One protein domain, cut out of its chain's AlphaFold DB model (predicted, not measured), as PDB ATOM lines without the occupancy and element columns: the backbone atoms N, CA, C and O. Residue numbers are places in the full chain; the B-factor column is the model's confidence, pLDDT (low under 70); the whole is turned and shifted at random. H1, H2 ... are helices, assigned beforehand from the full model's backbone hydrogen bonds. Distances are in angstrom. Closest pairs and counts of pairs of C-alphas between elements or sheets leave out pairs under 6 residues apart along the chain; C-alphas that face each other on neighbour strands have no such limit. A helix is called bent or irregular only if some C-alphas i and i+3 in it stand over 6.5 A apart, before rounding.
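Overview. This is residues 69 to 127 and 268 to 341 of the 341 residues of the protein "Hypothetical protein" of Chaetoceros debilis (UniProt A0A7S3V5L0). The helices make an open horseshoe with an empty middle: H3 and H6 side by side form the arch, arm H4a and H5 side by side one leg, and H1, H7, H8 and H9 the other end. The 133 printed residues hold nine named helices, H1 to H9 in order, and no named strand: class all helix. The whole is loose, with a radius of gyration of the C-alphas of 19.2 A, and spans 47 by 40 by 34 A.

Arrangement. H1, residues 69 to 78, touches H7, residues 309 to 312; their closest C-alphas, of Lys 77 and Val 309, are 4.9 A apart. H1 only just touches residues 329 to 333 of H9, residues 323 to 338, with 3 pairs of C-alphas within 8 A, the closest those of Ala 69 and Asp 330, 5.9 A. H3, residues 87 to 99, touches H6, residues 290 to 304, at a shallow tilt of 31 degrees, opposite ways; the closest C-alphas are those of Ala 95 and Val 290, 6.0 A. H4, residues 101 to 124, was assigned as one helix by its hydrogen bonds but is bent, with C-alphas 113 and 116 6.7 A apart; its arms are H4a, residues 101 to 113, and H4b, residues 116 to 124. H4a touches residues 282 to 286 of H5, residues 271 to 287, at a shallow tilt of 12 degrees, opposite ways; the closest C-alphas are those of Glu 108 and Phe 282, 6.9 A. H2, residues 81 to 84, and H8, residues 315 to 320, are passed over. In H6, 9 of 11 O i to N i+4 pairs are within hydrogen-bond range.

Along the chain. H1 begins at C-alpha 69 (187.456, 128.166, 110.353). H5 is 24.3 A long, H9 22.6 A, ending at C-alpha 338 (187.857, 115.332, 109.726).

Size, cuts and confidence. Residues 128 to 267 are not printed; C-alphas 127 and 268 are 12.9 A apart across the cut. Of the links that are printed whole, none is long: H1 to H2, H2 to H3, H3 to H4, H5 to H6, H6 to H7, H7 to H8 and H8 to H9 are tight, and the link from H4 to H5 is the link across the cut. The pLDDT is under 70 at residues 325 and 339 to 341.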
ATOM      1  N   ALA A  69     187.967 127.596 109.103       75.12
ATOM      2  CA  ALA A  69     187.456 128.166 110.353       75.12
ATOM      3  C   ALA A  69     187.252 129.688 110.249       75.12
ATOM      4  O   ALA A  69     186.308 130.242 110.804       75.12
ATOM      5  N   ARG A  70     188.112 130.364 109.477       77.44
ATOM      6  CA  ARG A  70     188.026 131.805 109.219       77.44
ATOM      7  C   ARG A  70     186.823 132.194 108.370       77.44
ATOM      8  O   ARG A  70     186.257 133.251 108.615       77.44
ATOM      9  N   GLU A  71     186.414 131.371 107.411       81.44
ATOM     10  CA  GLU A  71     185.210 131.628 106.610       81.44
ATOM     11  C   GLU A  71     183.949 131.543 107.468       81.44
ATOM     12  O   GLU A  71     183.091 132.417 107.374       81.44
ATOM     13  N   VAL A  72     183.878 130.565 108.375       80.44
ATOM     14  CA  VAL A  72     182.756 130.442 109.318       80.44
ATOM     15  C   VAL A  72     182.743 131.579 110.328       80.44
ATOM     16  O   VAL A  72     181.687 132.139 110.601       80.44
ATOM     17  N   ILE A  73     183.907 131.976 110.846       82.50
ATOM     18  CA  ILE A  73     184.014 133.148 111.719       82.50
ATOM     19  C   ILE A  73     183.553 134.400 110.973       82.50
ATOM     20  O   ILE A  73     182.733 135.140 111.499       82.50
ATOM     21  N   ASN A  74     184.016 134.625 109.743       84.56
ATOM     22  CA  ASN A  74     183.604 135.782 108.948       84.56
ATOM     23  C   ASN A  74     182.101 135.782 108.644       84.56
ATOM     24  O   ASN A  74     181.496 136.850 108.640       84.56
ATOM     25  N   TRP A  75     181.502 134.608 108.439       84.31
ATOM     26  CA  TRP A  75     180.056 134.480 108.307       84.31
ATOM     27  C   TRP A  75     179.333 134.854 109.612       84.31
ATOM     28  O   TRP A  75     178.495 135.749 109.593       84.31
ATOM     29  N   ILE A  76     179.733 134.282 110.757       83.00
ATOM     30  CA  ILE A  76     179.163 134.613 112.081       83.00
ATOM     31  C   ILE A  76     179.286 136.112 112.380       83.00
ATOM     32  O   ILE A  76     178.378 136.710 112.942       83.00
ATOM     33  N   LYS A  77     180.407 136.728 111.996       84.12
ATOM     34  CA  LYS A  77     180.663 138.161 112.189       84.12
ATOM     35  C   LYS A  77     179.671 139.051 111.441       84.12
ATOM     36  O   LYS A  77     179.316 140.107 111.958       84.12
ATOM     37  N   ALA A  78     179.300 138.654 110.226       85.56
ATOM     38  CA  ALA A  78     178.427 139.425 109.345       85.56
ATOM     39  C   ALA A  78     176.938 139.211 109.650       85.56
ATOM     40  O   ALA A  78     176.109 140.027 109.255       85.56
ATOM     41  N   GLU A  79     176.607 138.117 110.329       87.19
ATOM     42  CA  GLU A  79     175.236 137.754 110.646       87.19
ATOM     43  C   GLU A  79     174.714 138.531 111.871       87.19
ATOM     44  O   GLU A  79     175.466 138.884 112.786       87.19
ATOM     45  N   GLN A  80     173.409 138.815 111.881       87.75
ATOM     46  CA  GLN A  80     172.740 139.449 113.019       87.75
ATOM     47  C   GLN A  80     172.533 138.438 114.147       87.75
ATOM     48  O   GLN A  80     172.272 137.259 113.889       87.75
ATOM     49  N   LEU A  81     172.591 138.900 115.399       82.75
ATOM     50  CA  LEU A  81     172.390 138.020 116.552       82.75
ATOM     51  C   LEU A  81     171.021 137.326 116.502       82.75
ATOM     52  O   LEU A  81     170.968 136.119 116.705       82.75
ATOM     53  N   GLU A  82     169.956 138.051 116.141       85.88
ATOM     54  CA  GLU A  82     168.599 137.492 115.991       85.88
ATOM     55  C   GLU A  82     168.515 136.391 114.915       85.88
ATOM     56  O   GLU A  82     167.701 135.478 115.019       85.88
ATOM     57  N   SER A  83     169.367 136.448 113.887       87.50
ATOM     58  CA  SER A  83     169.431 135.425 112.832       87.50
ATOM     59  C   SER A  83     170.209 134.187 113.294       87.50
ATOM     60  O   SER A  83     169.816 133.054 113.008       87.50
ATOM     61  N   LEU A  84     171.294 134.382 114.055       86.06
ATOM     62  CA  LEU A  84     172.124 133.287 114.573       86.06
ATOM     63  C   LEU A  84     171.446 132.516 115.703       86.06
ATOM     64  O   LEU A  84     171.556 131.290 115.785       86.06
ATOM     65  N   LEU A  85     170.802 133.248 116.603       86.88
ATOM     66  CA  LEU A  85     170.104 132.714 117.752       86.88
ATOM     67  C   LEU A  85     168.874 133.597 117.978       86.88
ATOM     68  O   LEU A  85     168.999 134.665 118.568       86.88
ATOM     69  N   PRO A  86     167.690 133.188 117.508       91.88
ATOM     70  CA  PRO A  86     166.477 133.955 117.738       91.88
ATOM     71  C   PRO A  86     166.220 134.170 119.230       91.88
ATOM     72  O   PRO A  86     166.496 133.297 120.072       91.88
ATOM     73  N   LYS A  87     165.627 135.314 119.576       90.75
ATOM     74  CA  LYS A  87     165.282 135.630 120.968       90.75
ATOM     75  C   LYS A  87     164.391 134.552 121.590       90.75
ATOM     76  O   LYS A  87     164.618 134.140 122.727       90.75
ATOM     77  N   ALA A  88     163.395 134.080 120.838       90.06
ATOM     78  CA  ALA A  88     162.466 133.042 121.285       90.06
ATOM     79  C   ALA A  88     163.196 131.736 121.645       90.06
ATOM     80  O   ALA A  88     162.966 131.177 122.717       90.06
ATOM     81  N   ASP A  89     164.138 131.315 120.799       90.44
ATOM     82  CA  ASP A  89     164.943 130.115 121.028       90.44
ATOM     83  C   ASP A  89     165.861 130.298 122.242       90.44
ATOM     84  O   ASP A  89     166.020 129.382 123.046       90.44
ATOM     85  N   THR A  90     166.416 131.499 122.436       87.88
ATOM     86  CA  THR A  90     167.228 131.821 123.623       87.88
ATOM     87  C   THR A  90     166.426 131.670 124.911       87.88
ATOM     88  O   THR A  90     166.891 131.026 125.853       87.88
ATOM     89  N   LEU A  91     165.218 132.239 124.955       89.12
ATOM     90  CA  LEU A  91     164.332 132.143 126.116       89.12
ATOM     91  C   LEU A  91     163.924 130.695 126.383       89.12
ATOM     92  O   LEU A  91     163.940 130.260 127.533       89.12
ATOM     93  N   GLN A  92     163.626 129.933 125.330       91.38
ATOM     94  CA  GLN A  92     163.314 128.516 125.462       91.38
ATOM     95  C   GLN A  92     164.508 127.722 126.008       91.38
ATOM     96  O   GLN A  92     164.341 126.944 126.945       91.38
ATOM     97  N   ILE A  93     165.717 127.943 125.482       88.31
ATOM     98  CA  ILE A  93     166.936 127.287 125.972       88.31
ATOM     99  C   ILE A  93     167.157 127.619 127.448       88.31
ATOM    100  O   ILE A  93     167.438 126.721 128.236       88.31
ATOM    101  N   ILE A  94     167.009 128.883 127.846       87.94
ATOM    102  CA  ILE A  94     167.146 129.295 129.247       87.94
ATOM    103  C   ILE A  94     166.098 128.599 130.120       87.94
ATOM    104  O   ILE A  94     166.451 128.066 131.168       87.94
ATOM    105  N   ALA A  95     164.838 128.544 129.687       88.88
ATOM    106  CA  ALA A  95     163.780 127.856 130.422       88.88
ATOM    107  C   ALA A  95     164.066 126.351 130.582       88.88
ATOM    108  O   ALA A  95     163.888 125.796 131.669       88.88
ATOM    109  N   GLU A  96     164.562 125.688 129.535       90.12
ATOM    110  CA  GLU A  96     164.998 124.287 129.599       90.12
ATOM    111  C   GLU A  96     166.171 124.099 130.572       90.12
ATOM    112  O   GLU A  96     166.162 123.168 131.371       90.12
ATOM    113  N   LEU A  97     167.167 124.989 130.542       88.31
ATOM    114  CA  LEU A  97     168.338 124.907 131.420       88.31
ATOM    115  C   LEU A  97     167.986 125.164 132.892       88.31
ATOM    116  O   LEU A  97     168.526 124.494 133.766       88.31
ATOM    117  N   LEU A  98     167.090 126.115 133.169       89.12
ATOM    118  CA  LEU A  98     166.657 126.447 134.529       89.12
ATOM    119  C   LEU A  98     165.691 125.412 135.119       89.12
ATOM    120  O   LEU A  98     165.612 125.272 136.336       89.12
ATOM    121  N   SER A  99     164.950 124.690 134.274       90.69
ATOM    122  CA  SER A  99     164.034 123.633 134.724       90.69
ATOM    123  C   SER A  99     164.723 122.287 134.967       90.69
ATOM    124  O   SER A  99     164.163 121.434 135.661       90.69
ATOM    125  N   ASP A 100     165.934 122.090 134.445       93.12
ATOM    126  CA  ASP A 100     166.714 120.871 134.648       93.12
ATOM    127  C   ASP A 100     167.504 120.923 135.967       93.12
ATOM    128  O   ASP A 100     168.659 121.348 136.031       93.12
ATOM    129  N   ALA A 101     166.866 120.455 137.042       92.75
ATOM    130  CA  ALA A 101     167.492 120.378 138.361       92.75
ATOM    131  C   ALA A 101     168.754 119.496 138.371       92.75
ATOM    132  O   ALA A 101     169.719 119.833 139.053       92.75
ATOM    133  N   ALA A 102     168.780 118.408 137.589       92.62
ATOM    134  CA  ALA A 102     169.938 117.518 137.534       92.62
ATOM    135  C   ALA A 102     171.142 118.225 136.902       92.62
ATOM    136  O   ALA A 102     172.256 118.117 137.406       92.62
ATOM    137  N   LEU A 103     170.915 119.015 135.849       90.12
ATOM    138  CA  LEU A 103     171.963 119.833 135.243       90.12
ATOM    139  C   LEU A 103     172.527 120.876 136.218       90.12
ATOM    140  O   LEU A 103     173.740 121.113 136.228       90.12
ATOM    141  N   ILE A 104     171.665 121.519 137.011       90.56
ATOM    142  CA  ILE A 104     172.086 122.503 138.018       90.56
ATOM    143  C   ILE A 104     172.924 121.821 139.102       90.56
ATOM    144  O   ILE A 104     173.999 122.322 139.430       90.56
ATOM    145  N   ASP A 105     172.478 120.670 139.606       92.69
ATOM    146  CA  ASP A 105     173.185 119.907 140.638       92.69
ATOM    147  C   ASP A 105     174.543 119.386 140.133       92.69
ATOM    148  O   ASP A 105     175.558 119.527 140.821       92.69
ATOM    149  N   ASP A 106     174.603 118.874 138.900       92.06
ATOM    150  CA  ASP A 106     175.853 118.459 138.253       92.06
ATOM    151  C   ASP A 106     176.812 119.649 138.077       92.06
ATOM    152  O   ASP A 106     178.020 119.543 138.320       92.06
ATOM    153  N   SER A 107     176.282 120.812 137.685       90.19
ATOM    154  CA  SER A 107     177.065 122.043 137.537       90.19
ATOM    155  C   SER A 107     177.595 122.540 138.882       90.19
ATOM    156  O   SER A 107     178.756 122.947 138.969       90.19
ATOM    157  N   GLU A 108     176.786 122.476 139.941       92.25
ATOM    158  CA  GLU A 108     177.214 122.807 141.300       92.25
ATOM    159  C   GLU A 108     178.320 121.870 141.774       92.25
ATOM    160  O   GLU A 108     179.355 122.346 142.246       92.25
ATOM    161  N   ALA A 109     178.162 120.558 141.587       91.62
ATOM    162  CA  ALA A 109     179.176 119.578 141.957       91.62
ATOM    163  C   ALA A 109     180.517 119.858 141.256       91.62
ATOM    164  O   ALA A 109     181.569 119.873 141.905       91.62
ATOM    165  N   LEU A 110     180.485 120.166 139.954       90.50
ATOM    166  CA  LEU A 110     181.677 120.544 139.191       90.50
ATOM    167  C   LEU A 110     182.310 121.844 139.696       90.50
ATOM    168  O   LEU A 110     183.542 121.940 139.778       90.50
ATOM    169  N   VAL A 111     181.503 122.854 140.030       90.94
ATOM    170  CA  VAL A 111     182.017 124.112 140.583       90.94
ATOM    171  C   VAL A 111     182.624 123.877 141.961       90.94
ATOM    172  O   VAL A 111     183.725 124.362 142.202       90.94
ATOM    173  N   ILE A 112     181.984 123.103 142.839       91.06
ATOM    174  CA  ILE A 112     182.521 122.759 144.162       91.06
ATOM    175  C   ILE A 112     183.879 122.065 144.012       91.06
ATOM    176  O   ILE A 112     184.865 122.554 144.568       91.06
ATOM    177  N   GLU A 113     183.965 121.014 143.190       91.19
ATOM    178  CA  GLU A 113     185.196 120.232 143.000       91.19
ATOM    179  C   GLU A 113     186.374 121.081 142.487       91.19
ATOM    180  O   GLU A 113     187.537 120.874 142.854       91.19
ATOM    181  N   ASN A 114     186.090 122.055 141.619       91.31
ATOM    182  CA  ASN A 114     187.119 122.900 141.018       91.31
ATOM    183  C   ASN A 114     187.377 124.193 141.799       91.31
ATOM    184  O   ASN A 114     188.475 124.747 141.693       91.31
ATOM    185  N   SER A 115     186.423 124.649 142.613       90.12
ATOM    186  CA  SER A 115     186.518 125.909 143.355       90.12
ATOM    187  C   SER A 115     187.715 125.919 144.296       90.12
ATOM    188  O   SER A 115     188.506 126.852 144.240       90.12
ATOM    189  N   GLU A 116     187.961 124.839 145.039       87.06
ATOM    190  CA  GLU A 116     189.113 124.751 145.945       87.06
ATOM    191  C   GLU A 116     190.461 124.791 145.210       87.06
ATOM    192  O   GLU A 116     191.469 125.260 145.745       87.06
ATOM    193  N   LYS A 117     190.520 124.246 143.987       90.56
ATOM    194  CA  LYS A 117     191.738 124.262 143.159       90.56
ATOM    195  C   LYS A 117     191.996 125.675 142.636       90.56
ATOM    196  O   LYS A 117     193.147 126.113 142.608       90.56
ATOM    197  N   ILE A 118     190.938 126.370 142.220       89.19
ATOM    198  CA  ILE A 118     190.994 127.758 141.748       89.19
ATOM    199  C   ILE A 118     191.358 128.682 142.911       89.19
ATOM    200  O   ILE A 118     192.316 129.437 142.797       89.19
ATOM    201  N   GLU A 119     190.673 128.565 144.044       89.00
ATOM    202  CA  GLU A 119     190.891 129.386 145.232       89.00
ATOM    203  C   GLU A 119     192.328 129.265 145.742       89.00
ATOM    204  O   GLU A 119     193.001 130.281 145.902       89.00
ATOM    205  N   ARG A 120     192.861 128.042 145.881       89.56
ATOM    206  CA  ARG A 120     194.267 127.838 146.270       89.56
ATOM    207  C   ARG A 120     195.245 128.505 145.306       89.56
ATOM    208  O   ARG A 120     196.220 129.111 145.745       89.56
ATOM    209  N   LYS A 121     194.996 128.411 143.995       90.31
ATOM    210  CA  LYS A 121     195.837 129.077 142.989       90.31
ATOM    211  C   LYS A 121     195.762 130.594 143.118       90.31
ATOM    212  O   LYS A 121     196.806 131.239 143.118       90.31
ATOM    213  N   LEU A 122     194.561 131.144 143.267       89.06
ATOM    214  CA  LEU A 122     194.359 132.578 143.432       89.06
ATOM    215  C   LEU A 122     195.027 133.079 144.729       89.06
ATOM    216  O   LEU A 122     195.727 134.085 144.700       89.06
ATOM    217  N   GLN A 123     194.900 132.357 145.845       89.25
ATOM    218  CA  GLN A 123     195.536 132.716 147.124       89.25
ATOM    219  C   GLN A 123     197.068 132.663 147.064       89.25
ATOM    220  O   GLN A 123     197.749 133.446 147.729       89.25
ATOM    221  N   SER A 124     197.624 131.763 146.247       92.81
ATOM    222  CA  SER A 124     199.068 131.701 145.999       92.81
ATOM    223  C   SER A 124     199.581 132.786 145.041       92.81
ATOM    224  O   SER A 124     200.791 132.985 144.939       92.81
ATOM    225  N   GLU A 125     198.688 133.489 144.337       93.12
ATOM    226  CA  GLU A 125     199.059 134.495 143.346       93.12
ATOM    227  C   GLU A 125     199.430 135.824 144.016       93.12
ATOM    228  O   GLU A 125     198.600 136.524 144.597       93.12
ATOM    229  N   THR A 126     200.708 136.178 143.906       94.62
ATOM    230  CA  THR A 126     201.290 137.379 144.522       94.62
ATOM    231  C   THR A 126     201.454 138.531 143.538       94.62
ATOM    232  O   THR A 126     201.726 139.658 143.957       94.62
ATOM    233  N   ARG A 127     201.282 138.285 142.235       94.50
ATOM    234  CA  ARG A 127     201.304 139.345 141.224       94.50
ATOM    235  C   ARG A 127     200.084 140.251 141.378       94.50
ATOM    236  O   ARG A 127     199.021 139.829 141.838       94.50
ATOM    237  N   ILE A 268     190.998 138.452 147.357       87.19
ATOM    238  CA  ILE A 268     190.185 137.246 147.466       87.19
ATOM    239  C   ILE A 268     189.507 137.255 148.835       87.19
ATOM    240  O   ILE A 268     190.193 137.424 149.850       87.19
ATOM    241  N   PRO A 269     188.177 137.091 148.888       85.69
ATOM    242  CA  PRO A 269     187.481 136.982 150.154       85.69
ATOM    243  C   PRO A 269     187.911 135.712 150.911       85.69
ATOM    244  O   PRO A 269     188.394 134.754 150.307       85.69
ATOM    245  N   PRO A 270     187.723 135.679 152.239       87.50
ATOM    246  CA  PRO A 270     187.907 134.469 153.032       87.50
ATOM    247  C   PRO A 270     187.155 133.255 152.454       87.50
ATOM    248  O   PRO A 270     186.118 133.397 151.798       87.50
ATOM    249  N   SER A 271     187.676 132.050 152.689       86.75
ATOM    250  CA  SER A 271     187.153 130.808 152.096       86.75
ATOM    251  C   SER A 271     185.702 130.518 152.487       86.75
ATOM    252  O   SER A 271     184.910 130.041 151.679       86.75
ATOM    253  N   ASP A 272     185.330 130.845 153.725       88.31
ATOM    254  CA  ASP A 272     183.964 130.746 154.243       88.31
ATOM    255  C   ASP A 272     183.005 131.689 153.504       88.31
ATOM    256  O   ASP A 272     181.917 131.275 153.102       88.31
ATOM    257  N   MET A 273     183.433 132.924 153.237       88.31
ATOM    258  CA  MET A 273     182.652 133.878 152.449       88.31
ATOM    259  C   MET A 273     182.528 133.434 150.985       88.31
ATOM    260  O   MET A 273     181.442 133.516 150.414       88.31
ATOM    261  N   THR A 274     183.603 132.913 150.386       87.56
ATOM    262  CA  THR A 274     183.583 132.365 149.017       87.56
ATOM    263  C   THR A 274     182.616 131.186 148.903       87.56
ATOM    264  O   THR A 274     181.842 131.106 147.946       87.56
ATOM    265  N   ALA A 275     182.610 130.295 149.898       89.06
ATOM    266  CA  ALA A 275     181.674 129.180 149.964       89.06
ATOM    267  C   ALA A 275     180.221 129.659 150.102       89.06
ATOM    268  O   ALA A 275     179.360 129.148 149.388       89.06
ATOM    269  N   SER A 276     179.958 130.658 150.955       91.06
ATOM    270  CA  SER A 276     178.622 131.258 151.082       91.06
ATOM    271  C   SER A 276     178.149 131.846 149.756       91.06
ATOM    272  O   SER A 276     177.086 131.470 149.284       91.06
ATOM    273  N   LEU A 277     178.967 132.679 149.102       89.00
ATOM    274  CA  LEU A 277     178.615 133.306 147.823       89.00
ATOM    275  C   LEU A 277     178.327 132.279 146.724       89.00
ATOM    276  O   LEU A 277     177.417 132.472 145.921       89.00
ATOM    277  N   ARG A 278     179.096 131.185 146.677       91.69
ATOM    278  CA  ARG A 278     178.847 130.083 145.741       91.69
ATOM    279  C   ARG A 278     177.503 129.413 146.027       91.69
ATOM    280  O   ARG A 278     176.744 129.183 145.092       91.69
ATOM    281  N   ASN A 279     177.216 129.103 147.287       92.62
ATOM    282  CA  ASN A 279     175.957 128.465 147.660       92.62
ATOM    283  C   ASN A 279     174.773 129.403 147.369       92.62
ATOM    284  O   ASN A 279     173.804 128.980 146.751       92.62
ATOM    285  N   ASP A 280     174.894 130.688 147.715       92.69
ATOM    286  CA  ASP A 280     173.895 131.723 147.432       92.69
ATOM    287  C   ASP A 280     173.647 131.874 145.921       92.69
ATOM    288  O   ASP A 280     172.507 132.057 145.494       92.69
ATOM    289  N   LEU A 281     174.695 131.755 145.095       91.81
ATOM    290  CA  LEU A 281     174.582 131.764 143.636       91.81
ATOM    291  C   LEU A 281     173.744 130.585 143.128       91.81
ATOM    292  O   LEU A 281     172.836 130.795 142.327       91.81
ATOM    293  N   PHE A 282     174.024 129.357 143.569       92.75
ATOM    294  CA  PHE A 282     173.253 128.190 143.126       92.75
ATOM    295  C   PHE A 282     171.833 128.184 143.695       92.75
ATOM    296  O   PHE A 282     170.891 127.819 142.992       92.75
ATOM    297  N   ASP A 283     171.643 128.676 144.917       93.62
ATOM    298  CA  ASP A 283     170.320 128.925 145.485       93.62
ATOM    299  C   ASP A 283     169.531 129.948 144.669       93.62
ATOM    300  O   ASP A 283     168.337 129.756 144.431       93.62
ATOM    301  N   TYR A 284     170.185 131.015 144.210       91.88
ATOM    302  CA  TYR A 284     169.580 131.977 143.300       91.88
ATOM    303  C   TYR A 284     169.209 131.319 141.968       91.88
ATOM    304  O   TYR A 284     168.064 131.438 141.545       91.88
ATOM    305  N   VAL A 285     170.119 130.563 141.345       89.94
ATOM    306  CA  VAL A 285     169.862 129.857 140.073       89.94
ATOM    307  C   VAL A 285     168.686 128.879 140.187       89.94
ATOM    308  O   VAL A 285     167.902 128.764 139.255       89.94
ATOM    309  N   ARG A 286     168.499 128.218 141.333       91.12
ATOM    310  CA  ARG A 286     167.342 127.333 141.571       91.12
ATOM    311  C   ARG A 286     166.016 128.071 141.744       91.12
ATOM    312  O   ARG A 286     164.956 127.474 141.578       91.12
ATOM    313  N   ARG A 287     166.061 129.334 142.170       92.06
ATOM    314  CA  ARG A 287     164.873 130.136 142.511       92.06
ATOM    315  C   ARG A 287     164.523 131.167 141.448       92.06
ATOM    316  O   ARG A 287     163.409 131.690 141.488       92.06
ATOM    317  N   VAL A 288     165.460 131.489 140.557       91.44
ATOM    318  CA  VAL A 288     165.258 132.471 139.497       91.44
ATOM    319  C   VAL A 288     164.136 131.995 138.593       91.44
ATOM    320  O   VAL A 288     164.083 130.829 138.191       91.44
ATOM    321  N   LYS A 289     163.200 132.893 138.304       89.81
ATOM    322  CA  LYS A 289     162.098 132.575 137.415       89.81
ATOM    323  C   LYS A 289     162.449 132.985 135.996       89.81
ATOM    324  O   LYS A 289     163.243 133.899 135.778       89.81
ATOM    325  N   VAL A 290     161.847 132.311 135.022       87.88
ATOM    326  CA  VAL A 290     162.092 132.604 133.604       87.88
ATOM    327  C   VAL A 290     161.684 134.040 133.277       87.88
ATOM    328  O   VAL A 290     162.382 134.700 132.514       87.88
ATOM    329  N   GLU A 291     160.631 134.555 133.917       88.94
ATOM    330  CA  GLU A 291     160.153 135.926 133.720       88.94
ATOM    331  C   GLU A 291     161.205 136.973 134.127       88.94
ATOM    332  O   GLU A 291     161.361 137.983 133.446       88.94
ATOM    333  N   ASP A 292     161.973 136.709 135.192       86.06
ATOM    334  CA  ASP A 292     163.033 137.614 135.658       86.06
ATOM    335  C   ASP A 292     164.201 137.667 134.654       86.06
ATOM    336  O   ASP A 292     164.868 138.691 134.495       86.06
ATOM    337  N   VAL A 293     164.459 136.557 133.953       87.62
ATOM    338  CA  VAL A 293     165.515 136.467 132.933       87.62
ATOM    339  C   VAL A 293     165.035 137.001 131.583       87.62
ATOM    340  O   VAL A 293     165.833 137.538 130.812       87.62
ATOM    341  N   GLU A 294     163.738 136.902 131.296       91.38
ATOM    342  CA  GLU A 294     163.137 137.367 130.047       91.38
ATOM    343  C   GLU A 294     163.316 138.870 129.835       91.38
ATOM    344  O   GLU A 294     163.653 139.293 128.724       91.38
ATOM    345  N   GLU A 295     163.154 139.679 130.886       88.38
ATOM    346  CA  GLU A 295     163.390 141.126 130.821       88.38
ATOM    347  C   GLU A 295     164.838 141.426 130.409       88.38
ATOM    348  O   GLU A 295     165.089 142.240 129.516       88.38
ATOM    349  N   TYR A 296     165.800 140.709 130.994       85.62
ATOM    350  CA  TYR A 296     167.215 140.894 130.691       85.62
ATOM    351  C   TYR A 296     167.581 140.440 129.274       85.62
ATOM    352  O   TYR A 296     168.309 141.139 128.562       85.62
ATOM    353  N   VAL A 297     167.068 139.287 128.838       88.69
ATOM    354  CA  VAL A 297     167.268 138.796 127.468       88.69
ATOM    355  C   VAL A 297     166.649 139.777 126.477       88.69
ATOM    356  O   VAL A 297     167.304 140.151 125.509       88.69
ATOM    357  N   THR A 298     165.439 140.267 126.748       90.19
ATOM    358  CA  THR A 298     164.780 141.298 125.934       90.19
ATOM    359  C   THR A 298     165.640 142.543 125.815       90.19
ATOM    360  O   THR A 298     165.950 142.946 124.701       90.19
ATOM    361  N   PHE A 299     166.120 143.074 126.938       86.75
ATOM    362  CA  PHE A 299     167.024 144.219 126.951       86.75
ATOM    363  C   PHE A 299     168.285 143.987 126.104       86.75
ATOM    364  O   PHE A 299     168.716 144.882 125.381       86.75
ATOM    365  N   CYS A 300     168.880 142.791 126.158       84.75
ATOM    366  CA  CYS A 300     170.041 142.469 125.331       84.75
ATOM    367  C   CYS A 300     169.684 142.480 123.838       84.75
ATOM    368  O   CYS A 300     170.353 143.157 123.060       84.75
ATOM    369  N   TYR A 301     168.614 141.790 123.439       88.81
ATOM    370  CA  TYR A 301     168.180 141.745 122.039       88.81
ATOM    371  C   TYR A 301     167.724 143.112 121.512       88.81
ATOM    372  O   TYR A 301     168.012 143.436 120.366       88.81
ATOM    373  N   ASP A 302     167.131 143.966 122.342       88.81
ATOM    374  CA  ASP A 302     166.760 145.329 121.940       88.81
ATOM    375  C   ASP A 302     167.994 146.211 121.660       88.81
ATOM    376  O   ASP A 302     167.924 147.163 120.885       88.81
ATOM    377  N   ILE A 303     169.138 145.910 122.287       85.06
ATOM    378  CA  ILE A 303     170.380 146.676 122.106       85.06
ATOM    379  C   ILE A 303     171.247 146.115 120.980       85.06
ATOM    380  O   ILE A 303     171.937 146.895 120.309       85.06
ATOM    381  N   VAL A 304     171.296 144.789 120.826       86.94
ATOM    382  CA  VAL A 304     172.259 144.109 119.943       86.94
ATOM    383  C   VAL A 304     171.645 143.126 118.946       86.94
ATOM    384  O   VAL A 304     172.374 142.622 118.098       86.94
ATOM    385  N   GLY A 305     170.346 142.840 119.021       81.19
ATOM    386  CA  GLY A 305     169.687 141.798 118.224       81.19
ATOM    387  C   GLY A 305     169.733 142.053 116.718       81.19
ATOM    388  O   GLY A 305     169.965 141.123 115.946       81.19
ATOM    389  N   ASP A 306     169.584 143.316 116.313       87.00
ATOM    390  CA  ASP A 306     169.606 143.779 114.920       87.00
ATOM    391  C   ASP A 306     171.016 144.121 114.405       87.00
ATOM    392  O   ASP A 306     171.200 144.392 113.214       87.00
ATOM    393  N   LYS A 307     172.022 144.101 115.284       85.56
ATOM    394  CA  LYS A 307     173.407 144.442 114.951       85.56
ATOM    395  C   LYS A 307     174.170 143.212 114.492       85.56
ATOM    396  O   LYS A 307     173.960 142.105 114.992       85.56
ATOM    397  N   ALA A 308     175.097 143.418 113.558       84.81
ATOM    398  CA  ALA A 308     176.053 142.380 113.211       84.81
ATOM    399  C   ALA A 308     176.941 142.085 114.427       84.81
ATOM    400  O   ALA A 308     177.285 142.990 115.198       84.81
ATOM    401  N   VAL A 309     177.351 140.828 114.596       78.88
ATOM    402  CA  VAL A 309     178.208 140.441 115.728       78.88
ATOM    403  C   VAL A 309     179.504 141.264 115.756       78.88
ATOM    404  O   VAL A 309     179.960 141.621 116.842       78.88
ATOM    405  N   ASP A 310     180.064 141.624 114.593       83.56
ATOM    406  CA  ASP A 310     181.286 142.443 114.510       83.56
ATOM    407  C   ASP A 310     181.099 143.902 114.964       83.56
ATOM    408  O   ASP A 310     182.053 144.530 115.429       83.56
ATOM    409  N   ASP A 311     179.873 144.431 114.881       78.75
ATOM    410  CA  ASP A 311     179.549 145.794 115.330       78.75
ATOM    411  C   ASP A 311     179.503 145.888 116.861       78.75
ATOM    412  O   ASP A 311     179.712 146.955 117.442       78.75
ATOM    413  N   VAL A 312     179.237 144.762 117.528       76.19
ATOM    414  CA  VAL A 312     179.160 144.661 118.991       76.19
ATOM    415  C   VAL A 312     180.486 144.172 119.570       76.19
ATOM    416  O   VAL A 312     180.975 144.700 120.572       76.19
ATOM    417  N   PHE A 313     181.100 143.184 118.924       74.06
ATOM    418  CA  PHE A 313     182.348 142.566 119.341       74.06
ATOM    419  C   PHE A 313     183.320 142.557 118.174       74.06
ATOM    420  O   PHE A 313     183.110 141.849 117.202       74.06
ATOM    421  N   ASN A 314     184.452 143.252 118.296       78.31
ATOM    422  CA  ASN A 314     185.501 143.166 117.280       78.31
ATOM    423  C   ASN A 314     186.201 141.795 117.367       78.31
ATOM    424  O   ASN A 314     187.230 141.639 118.033       78.31
ATOM    425  N   VAL A 315     185.607 140.788 116.723       74.81
ATOM    426  CA  VAL A 315     186.023 139.380 116.803       74.81
ATOM    427  C   VAL A 315     187.434 139.209 116.242       74.81
ATOM    428  O   VAL A 315     188.241 138.473 116.809       74.81
ATOM    429  N   ASN A 316     187.771 139.958 115.186       76.75
ATOM    430  CA  ASN A 316     189.111 139.938 114.596       76.75
ATOM    431  C   ASN A 316     190.154 140.427 115.593       76.75
ATOM    432  O   ASN A 316     191.151 139.754 115.807       76.75
ATOM    433  N   ARG A 317     189.884 141.521 116.311       75.06
ATOM    434  CA  ARG A 317     190.785 142.009 117.359       75.06
ATOM    435  C   ARG A 317     191.013 140.970 118.458       75.06
ATOM    436  O   ARG A 317     192.123 140.891 118.971       75.06
ATOM    437  N   VAL A 318     189.997 140.190 118.835       72.81
ATOM    438  CA  VAL A 318     190.133 139.138 119.863       72.81
ATOM    439  C   VAL A 318     190.987 137.974 119.358       72.81
ATOM    440  O   VAL A 318     191.860 137.490 120.082       72.81
ATOM    441  N   ILE A 319     190.769 137.540 118.117       75.88
ATOM    442  CA  ILE A 319     191.537 136.453 117.494       75.88
ATOM    443  C   ILE A 319     192.984 136.893 117.233       75.88
ATOM    444  O   ILE A 319     193.917 136.159 117.562       75.88
ATOM    445  N   ASP A 320     193.182 138.103 116.716       76.69
ATOM    446  CA  ASP A 320     194.495 138.657 116.376       76.69
ATOM    447  C   ASP A 320     195.320 138.994 117.625       76.69
ATOM    448  O   ASP A 320     196.544 138.856 117.618       76.69
ATOM    449  N   ALA A 321     194.665 139.361 118.734       74.81
ATOM    450  CA  ALA A 321     195.335 139.573 120.017       74.81
ATOM    451  C   ALA A 321     195.917 138.277 120.615       74.81
ATOM    452  O   ALA A 321     196.796 138.347 121.474       74.81
ATOM    453  N   SER A 322     195.453 137.097 120.181       71.69
ATOM    454  CA  SER A 322     195.944 135.811 120.679       71.69
ATOM    455  C   SER A 322     196.209 134.820 119.539       71.69
ATOM    456  O   SER A 322     195.343 134.020 119.174       71.69
ATOM    457  N   PRO A 323     197.459 134.752 119.041       75.62
ATOM    458  CA  PRO A 323     197.864 133.756 118.045       75.62
ATOM    459  C   PRO A 323     197.587 132.310 118.489       75.62
ATOM    460  O   PRO A 323     197.368 131.421 117.665       75.62
ATOM    461  N   THR A 324     197.584 132.059 119.801       74.06
ATOM    462  CA  THR A 324     197.248 130.760 120.397       74.06
ATOM    463  C   THR A 324     195.759 130.442 120.280       74.06
ATOM    464  O   THR A 324     195.405 129.285 120.037       74.06
ATOM    465  N   LEU A 325     194.889 131.448 120.422       69.12
ATOM    466  CA  LEU A 325     193.450 131.297 120.215       69.12
ATOM    467  C   LEU A 325     193.162 130.929 118.758       69.12
ATOM    468  O   LEU A 325     192.502 129.922 118.525       69.12
ATOM    469  N   GLY A 326     193.756 131.649 117.799       74.69
ATOM    470  CA  GLY A 326     193.637 131.330 116.371       74.69
ATOM    471  C   GLY A 326     194.045 129.886 116.056       74.69
ATOM    472  O   GLY A 326     193.243 129.111 115.543       74.69
ATOM    473  N   LYS A 327     195.239 129.464 116.501       78.88
ATOM    474  CA  LYS A 327     195.711 128.073 116.335       78.88
ATOM    475  C   LYS A 327     194.792 127.040 116.992       78.88
ATOM    476  O   LYS A 327     194.678 125.912 116.515       78.88
ATOM    477  N   THR A 328     194.179 127.386 118.121       80.12
ATOM    478  CA  THR A 328     193.268 126.485 118.834       80.12
ATOM    479  C   THR A 328     191.950 126.338 118.088       80.12
ATOM    480  O   THR A 328     191.473 125.211 117.959       80.12
ATOM    481  N   ILE A 329     191.407 127.438 117.567       80.12
ATOM    482  CA  ILE A 329     190.206 127.442 116.731       80.12
ATOM    483  C   ILE A 329     190.439 126.586 115.483       80.12
ATOM    484  O   ILE A 329     189.669 125.657 115.244       80.12
ATOM    485  N   ASP A 330     191.547 126.804 114.771       80.06
ATOM    486  CA  ASP A 330     191.897 126.030 113.573       80.06
ATOM    487  C   ASP A 330     192.021 124.527 113.882       80.06
ATOM    488  O   ASP A 330     191.509 123.685 113.146       80.06
ATOM    489  N   ARG A 331     192.634 124.174 115.021       81.81
ATOM    490  CA  ARG A 331     192.791 122.779 115.465       81.81
ATOM    491  C   ARG A 331     191.472 122.119 115.875       81.81
ATOM    492  O   ARG A 331     191.305 120.914 115.689       81.81
ATOM    493  N   ILE A 332     190.560 122.857 116.508       80.69
ATOM    494  CA  ILE A 332     189.231 122.334 116.863       80.69
ATOM    495  C   ILE A 332     188.419 122.126 115.586       80.69
ATOM    496  O   ILE A 332     187.827 121.062 115.409       80.69
ATOM    497  N   TRP A 333     188.458 123.103 114.678       80.44
ATOM    498  CA  TRP A 333     187.772 123.040 113.395       80.44
ATOM    499  C   TRP A 333     188.246 121.860 112.547       80.44
ATOM    500  O   TRP A 333     187.427 121.089 112.046       80.44
ATOM    501  N   SER A 334     189.563 121.645 112.463       80.06
ATOM    502  CA  SER A 334     190.126 120.505 111.738       80.06
ATOM    503  C   SER A 334     189.683 119.170 112.339       80.06
ATOM    504  O   SER A 334     189.414 118.227 111.611       80.06
ATOM    505  N   ARG A 335     189.556 119.062 113.669       80.00
ATOM    506  CA  ARG A 335     189.057 117.832 114.313       80.00
ATOM    507  C   ARG A 335     187.568 117.593 114.064       80.00
ATOM    508  O   ARG A 335     187.164 116.446 113.924       80.00
ATOM    509  N   ALA A 336     186.768 118.656 114.039       75.81
ATOM    510  CA  ALA A 336     185.326 118.563 113.826       75.81
ATOM    511  C   ALA A 336     184.968 118.207 112.373       75.81
ATOM    512  O   ALA A 336     183.993 117.503 112.138       75.81
ATOM    513  N   THR A 337     185.765 118.675 111.412       76.50
ATOM    514  CA  THR A 337     185.544 118.431 109.977       76.50
ATOM    515  C   THR A 337     186.103 117.085 109.514       76.50
ATOM    516  O   THR A 337     185.446 116.409 108.735       76.50
ATOM    517  N   VAL A 338     187.237 116.633 110.066       70.19
ATOM    518  CA  VAL A 338     187.857 115.332 109.726       70.19
ATOM    519  C   VAL A 338     187.053 114.122 110.231       70.19
ATOM    520  O   VAL A 338     187.218 113.027 109.713       70.19
ATOM    521  N   HIS A 339     186.174 114.287 111.222       54.53
ATOM    522  CA  HIS A 339     185.304 113.203 111.704       54.53
ATOM    523  C   HIS A 339     183.968 113.070 110.950       54.53
ATOM    524  O   HIS A 339     183.179 112.193 111.298       54.53
ATOM    525  N   ASN A 340     183.713 113.926 109.957       49.59
ATOM    526  CA  ASN A 340     182.490 113.921 109.147       49.59
ATOM    527  C   ASN A 340     182.725 113.517 107.676       49.59
ATOM    528  O   ASN A 340     181.782 113.576 106.886       49.59
ATOM    529  N   GLU A 341     183.947 113.105 107.324       44.28
ATOM    530  CA  GLU A 341     184.263 112.328 106.113       44.28
ATOM    531  C   GLU A 341     184.429 110.852 106.491       44.28
ATOM    532  O   GLU A 341     183.943 109.995 105.716       44.28
TER     533      GLU A 341